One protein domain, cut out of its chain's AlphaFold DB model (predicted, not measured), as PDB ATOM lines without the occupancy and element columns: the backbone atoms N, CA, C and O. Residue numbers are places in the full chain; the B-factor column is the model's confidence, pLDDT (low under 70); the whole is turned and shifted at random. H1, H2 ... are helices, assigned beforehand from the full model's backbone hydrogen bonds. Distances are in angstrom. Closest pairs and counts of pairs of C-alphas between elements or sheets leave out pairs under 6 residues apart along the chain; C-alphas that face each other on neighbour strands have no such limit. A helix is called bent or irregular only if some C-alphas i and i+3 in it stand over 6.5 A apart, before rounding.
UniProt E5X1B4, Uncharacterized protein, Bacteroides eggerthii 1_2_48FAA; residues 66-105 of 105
ATOM      1  N   LYS A  66     187.342 175.658 258.885       84.31
ATOM      2  CA  LYS A  66     188.040 175.700 257.589       84.31
ATOM      3  C   LYS A  66     187.611 174.574 256.643       84.31
ATOM      4  O   LYS A  66     188.345 174.255 255.713       84.31
ATOM      5  N   GLN A  67     186.488 173.913 256.916       82.81
ATOM      6  CA  GLN A  67     185.990 172.859 256.043       82.81
ATOM      7  C   GLN A  67     185.470 173.476 254.748       82.81
ATOM      8  O   GLN A  67     184.646 174.386 254.768       82.81
ATOM      9  N   ILE A  68     185.983 172.984 253.626       80.88
ATOM     10  CA  ILE A  68     185.573 173.382 252.284       80.88
ATOM     11  C   ILE A  68     185.310 172.087 251.521       80.88
ATOM     12  O   ILE A  68     186.204 171.253 251.415       80.88
ATOM     13  N   PHE A  69     184.105 171.943 250.986       78.81
ATOM     14  CA  PHE A  69     183.641 170.786 250.211       78.81
ATOM     15  C   PHE A  69     184.117 170.854 248.751       78.81
ATOM     16  O   PHE A  69     183.323 170.815 247.816       78.81
ATOM     17  N   TYR A  70     185.416 171.076 248.532       80.00
ATOM     18  CA  TYR A  70     185.954 171.256 247.175       80.00
ATOM     19  C   TYR A  70     186.130 169.925 246.424       80.00
ATOM     20  O   TYR A  70     186.170 169.900 245.196       80.00
ATOM     21  N   ASP A  71     186.251 168.830 247.164       82.00
ATOM     22  CA  ASP A  71     186.457 167.462 246.696       82.00
ATOM     23  C   ASP A  71     185.183 166.824 246.127       82.00
ATOM     24  O   ASP A  71     185.263 165.972 245.244       82.00
ATOM     25  N   VAL A  72     184.015 167.298 246.560       82.56
ATOM     26  CA  VAL A  72     182.695 166.769 246.175       82.56
ATOM     27  C   VAL A  72     181.929 167.671 245.200       82.56
ATOM     28  O   VAL A  72     180.766 167.424 244.913       82.56
ATOM     29  N   VAL A  73     182.575 168.693 244.622       82.50
ATOM     30  CA  VAL A  73     181.929 169.676 243.718       82.50
ATOM     31  C   VAL A  73     181.198 169.022 242.540       82.50
ATOM     32  O   VAL A  73     180.200 169.556 242.063       82.50
ATOM     33  N   LYS A  74     181.678 167.870 242.060       84.56
ATOM     34  CA  LYS A  74     181.030 167.133 240.963       84.56
ATOM     35  C   LYS A  74     179.639 166.623 241.339       84.56
ATOM     36  O   LYS A  74     178.774 166.573 240.473       84.56
ATOM     37  N   GLU A  75     179.430 166.309 242.615       85.31
ATOM     38  CA  GLU A  75     178.173 165.783 243.141       85.31
ATOM     39  C   GLU A  75     177.114 166.875 243.330       85.31
ATOM     40  O   GLU A  75     175.943 166.563 243.475       85.31
ATOM     41  N   TYR A  76     177.473 168.164 243.272       82.12
ATOM     42  CA  TYR A  76     176.509 169.256 243.479       82.12
ATOM     43  C   TYR A  76     175.409 169.316 242.420       82.12
ATOM     44  O   TYR A  76     174.353 169.886 242.684       82.12
ATOM     45  N   TRP A  77     175.666 168.742 241.240       81.62
ATOM     46  CA  TRP A  77     174.688 168.614 240.160       81.62
ATOM     47  C   TRP A  77     173.747 167.419 240.333       81.62
ATOM     48  O   TRP A  77     172.806 167.276 239.558       81.62
ATOM     49  N   ASN A  78     174.008 166.550 241.311       86.19
ATOM     50  CA  ASN A  78     173.092 165.493 241.686       86.19
ATOM     51  C   ASN A  78     172.050 166.069 242.656       86.19
ATOM     52  O   ASN A  78     172.376 166.399 243.793       86.19
ATOM     53  N   GLU A  79     170.795 166.166 242.220       79.81
ATOM     54  CA  GLU A  79     169.687 166.657 243.055       79.81
ATOM     55  C   GLU A  79     169.528 165.846 244.355       79.81
ATOM     56  O   GLU A  79     169.121 166.387 245.385       79.81
ATOM     57  N   ASP A  80     169.894 164.558 244.339       85.19
ATOM     58  CA  ASP A  80     169.812 163.688 245.513       85.19
ATOM     59  C   ASP A  80     170.892 163.989 246.556       85.19
ATOM     60  O   ASP A  80     170.684 163.712 247.734       85.19
ATOM     61  N   TYR A  81     172.012 164.612 246.165       84.88
ATOM     62  CA  TYR A  81     173.125 164.912 247.071       84.88
ATOM     63  C   TYR A  81     172.689 165.762 248.270       84.88
ATOM     64  O   TYR A  81     173.161 165.573 249.390       84.88
ATOM     65  N   TRP A  82     171.771 166.703 248.043       83.00
ATOM     66  CA  TRP A  82     171.315 167.638 249.068       83.00
ATOM     67  C   TRP A  82     170.262 167.038 250.004       83.00
ATOM     68  O   TRP A  82     170.088 167.552 251.106       83.00
ATOM     69  N   LYS A  83     169.588 165.946 249.608       80.56
ATOM     70  CA  LYS A  83     168.461 165.356 250.357       80.56
ATOM     71  C   LYS A  83     168.851 164.837 251.738       80.56
ATOM     72  O   LYS A  83     168.029 164.875 252.649       80.56
ATOM     73  N   ASP A  84     170.093 164.391 251.892       79.19
ATOM     74  CA  ASP A  84     170.614 163.873 253.162       79.19
ATOM     75  C   ASP A  84     171.039 164.988 254.133       79.19
ATOM     76  O   ASP A  84     171.353 164.727 255.298       79.19
ATOM     77  N   TYR A  85     171.048 166.244 253.677       79.00
ATOM     78  CA  TYR A  85     171.420 167.402 254.478       79.00
ATOM     79  C   TYR A  85     170.216 168.298 254.754       79.00
ATOM     80  O   TYR A  85     169.275 168.401 253.975       79.00
ATOM     81  N   ASN A  86     170.305 169.079 255.831       78.44
ATOM     82  CA  ASN A  86     169.405 170.213 256.050       78.44
ATOM     83  C   ASN A  86     169.848 171.439 255.221       78.44
ATOM     84  O   ASN A  86     170.043 172.534 255.753       78.44
ATOM     85  N   ILE A  87     170.124 171.223 253.930       81.38
ATOM     86  CA  ILE A  87     170.609 172.226 252.980       81.38
ATOM     87  C   ILE A  87     169.712 172.170 251.748       81.38
ATOM     88  O   ILE A  87     169.542 171.124 251.134       81.38
ATOM     89  N   ILE A  88     169.159 173.319 251.379       79.75
ATOM     90  CA  ILE A  88     168.431 173.482 250.122       79.75
ATOM     91  C   ILE A  88     169.463 173.689 249.015       79.75
ATOM     92  O   ILE A  88     170.420 174.448 249.204       79.75
ATOM     93  N   GLU A  89     169.273 173.024 247.874       81.75
ATOM     94  CA  GLU A  89     170.159 173.178 246.722       81.75
ATOM     95  C   GLU A  89     170.346 174.673 246.384       81.75
ATOM     96  O   GLU A  89     169.363 175.416 246.345       81.75
ATOM     97  N   PRO A  90     171.575 175.139 246.084       77.12
ATOM     98  CA  PRO A  90     171.845 176.556 245.820       77.12
ATOM     99  C   PRO A  90     171.014 177.207 244.701       77.12
ATOM    100  O   PRO A  90     170.930 178.435 244.640       77.12
ATOM    101  N   THR A  91     170.449 176.416 243.786       80.31
ATOM    102  CA  THR A  91     169.600 176.888 242.683       80.31
ATOM    103  C   THR A  91     168.131 177.056 243.094       80.31
ATOM    104  O   THR A  91     167.376 177.752 242.409       80.31
ATOM    105  N   GLU A  92     167.721 176.479 244.226       81.25
ATOM    106  CA  GLU A  92     166.364 176.552 244.747       81.25
ATOM    107  C   GLU A  92     166.205 177.719 245.735       81.25
ATOM    108  O   GLU A  92     167.022 177.956 246.625       81.25
ATOM    109  N   SER A  93     165.113 178.477 245.593       80.50
ATOM    110  CA  SER A  93     164.778 179.515 246.566       80.50
ATOM    111  C   SER A  93     164.185 178.901 247.834       80.50
ATOM    112  O   SER A  93     163.400 177.953 247.785       80.50
ATOM    113  N   LEU A  94     164.477 179.517 248.979       80.62
ATOM    114  CA  LEU A  94     163.901 179.136 250.268       80.62
ATOM    115  C   LEU A  94     162.361 179.131 250.243       80.62
ATOM    116  O   LEU A  94     161.735 178.242 250.809       80.62
ATOM    117  N   GLU A  95     161.737 180.086 249.547       80.44
ATOM    118  CA  GLU A  95     160.277 180.133 249.389       80.44
ATOM    119  C   GLU A  95     159.735 178.891 248.662       80.44
ATOM    120  O   GLU A  95     158.725 178.318 249.079       80.44
ATOM    121  N   ASN A  96     160.406 178.458 247.590       83.38
ATOM    122  CA  ASN A  96     160.016 177.268 246.839       83.38
ATOM    123  C   ASN A  96     160.233 175.995 247.663       83.38
ATOM    124  O   ASN A  96     159.332 175.154 247.714       83.38
ATOM    125  N   ALA A  97     161.348 175.904 248.388       81.19
ATOM    126  CA  ALA A  97     161.620 174.789 249.288       81.19
ATOM    127  C   ALA A  97     160.561 174.679 250.400       81.19
ATOM    128  O   ALA A  97     159.997 173.609 250.626       81.19
ATOM    129  N   VAL A  98     160.190 175.799 251.033       78.62
ATOM    130  CA  VAL A  98     159.113 175.833 252.039       78.62
ATOM    131  C   VAL A  98     157.772 175.412 251.433       78.62
ATOM    132  O   VAL A  98     157.022 174.662 252.060       78.62
ATOM    133  N   LYS A  99     157.454 175.843 250.205       82.25
ATOM    134  CA  LYS A  99     156.239 175.391 249.502       82.25
ATOM    135  C   LYS A  99     156.241 173.880 249.256       82.25
ATOM    136  O   LYS A  99     155.174 173.281 249.357       82.25
ATOM    137  N   LYS A 100     157.388 173.266 248.940       79.88
ATOM    138  CA  LYS A 100     157.514 171.804 248.787       79.88
ATOM    139  C   LYS A 100     157.292 171.081 250.121       79.88
ATOM    140  O   LYS A 100     156.462 170.179 250.163       79.88
ATOM    141  N   LEU A 101     157.935 171.534 251.201       74.69
ATOM    142  CA  LEU A 101     157.781 170.953 252.544       74.69
ATOM    143  C   LEU A 101     156.320 170.962 253.013       74.69
ATOM    144  O   LEU A 101     155.801 169.951 253.468       74.69
ATOM    145  N   ARG A 102     155.612 172.081 252.819       74.75
ATOM    146  CA  ARG A 102     154.191 172.205 253.195       74.75
ATOM    147  C   ARG A 102     153.241 171.303 252.401       74.75
ATOM    148  O   ARG A 102     152.102 171.171 252.820       74.75
ATOM    149  N   LYS A 103     153.656 170.757 251.252       76.25
ATOM    150  CA  LYS A 103     152.861 169.782 250.481       76.25
ATOM    151  C   LYS A 103     153.097 168.337 250.928       76.25
ATOM    152  O   LYS A 103     152.326 167.470 250.538       76.25
ATOM    153  N   GLN A 104     154.205 168.078 251.621       65.25
ATOM    154  CA  GLN A 104     154.582 166.749 252.109       65.25
ATOM    155  C   GLN A 104     154.043 166.469 253.521       65.25
ATOM    156  O   GLN A 104     153.972 165.306 253.908       65.25
ATOM    157  N   LEU A 105     153.674 167.524 254.255       55.62
ATOM    158  CA  LEU A 105     152.893 167.490 255.496       55.62
ATOM    159  C   LEU A 105     151.394 167.427 255.188       55.62
ATOM    160  O   LEU A 105     150.677 166.751 255.955       55.62
TER     161      LEU A 105
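AT A GLANCE: This is residues 66 to 105 of the 105 residues of an uncharacterized protein of Bacteroides eggerthii 1_2_48FAA (UniProt E5X1B4). A loose, drawn-out chain of three separate helical pieces, with no packed core: the longest helix, H3, makes one end, two short turns of helix, H1 and H2, follow each other nearer the other end, and a winding link, residues 83 to 93, joins H2 to H3. Both ends stick out, residues 66 to 71 as a tail before H1 and residues 99 to 105, of which 99 to 104 belong to H3, at the far end. The printed part has 40 residues with three named helices in the order H1, H2, H3 and no named strand; the class is all helix, with 20 residues in the helices. It is loose, with a radius of gyration of the C-alphas of 12.0 A, and elongated, its C-alphas spanning 34 by 20 by 16 A.

HOW THE PARTS SIT: The longest helix, H3, residues 94 to 104, touches no helix. It is apart from H2, residues 79 to 82, and apart from H1, residues 73 to 77. H1 and H2 are close but not clearly touching, with 2 pairs of C-alphas within 8 A; their closest C-alphas, those of Glu 75 and Tyr 81, are 6.5 A apart, and their centres are 8.8 A apart. In H3, 6 of 7 pairs of O i and N i+4 are within hydrogen-bond range; in H1 it is 0 of 1, beside 1 of 2 pairs of O i and N i+3, and H2 is too short for a pair of O i and N i+4.

IN THESE COORDINATES: H3 runs from Leu 94, C-alpha at (163.901, 179.136, 250.268), to Gln 104, C-alpha at (154.582, 166.749, 252.109), 15.6 A from first to last C-alpha. H2, from Glu 79 to Trp 82, measures 6.3 A between its first and last C-alphas, and with that distance it is neither bent nor irregular, but only just. H1 begins at Val 73, C-alpha at (181.929, 169.676, 243.718), and ends at Trp 77, 8.1 A away from C-alpha to C-alpha. It is irregular, but only just: C-alphas 74 and 77 are 6.6 A apart.

THE WHOLE: The two C-alphas farthest apart, those of Lys 66 and Lys 103, are 36.4 A apart. The printed part has no cut and ends at Leu 105, the chain's last residue. The link from H2 to H3, with 11 residues, is long, and the link from H1 to H2, with 1 residue, is tight. The mean pLDDT of the printed part is 80.0, and residues 104 to 105 are under 70.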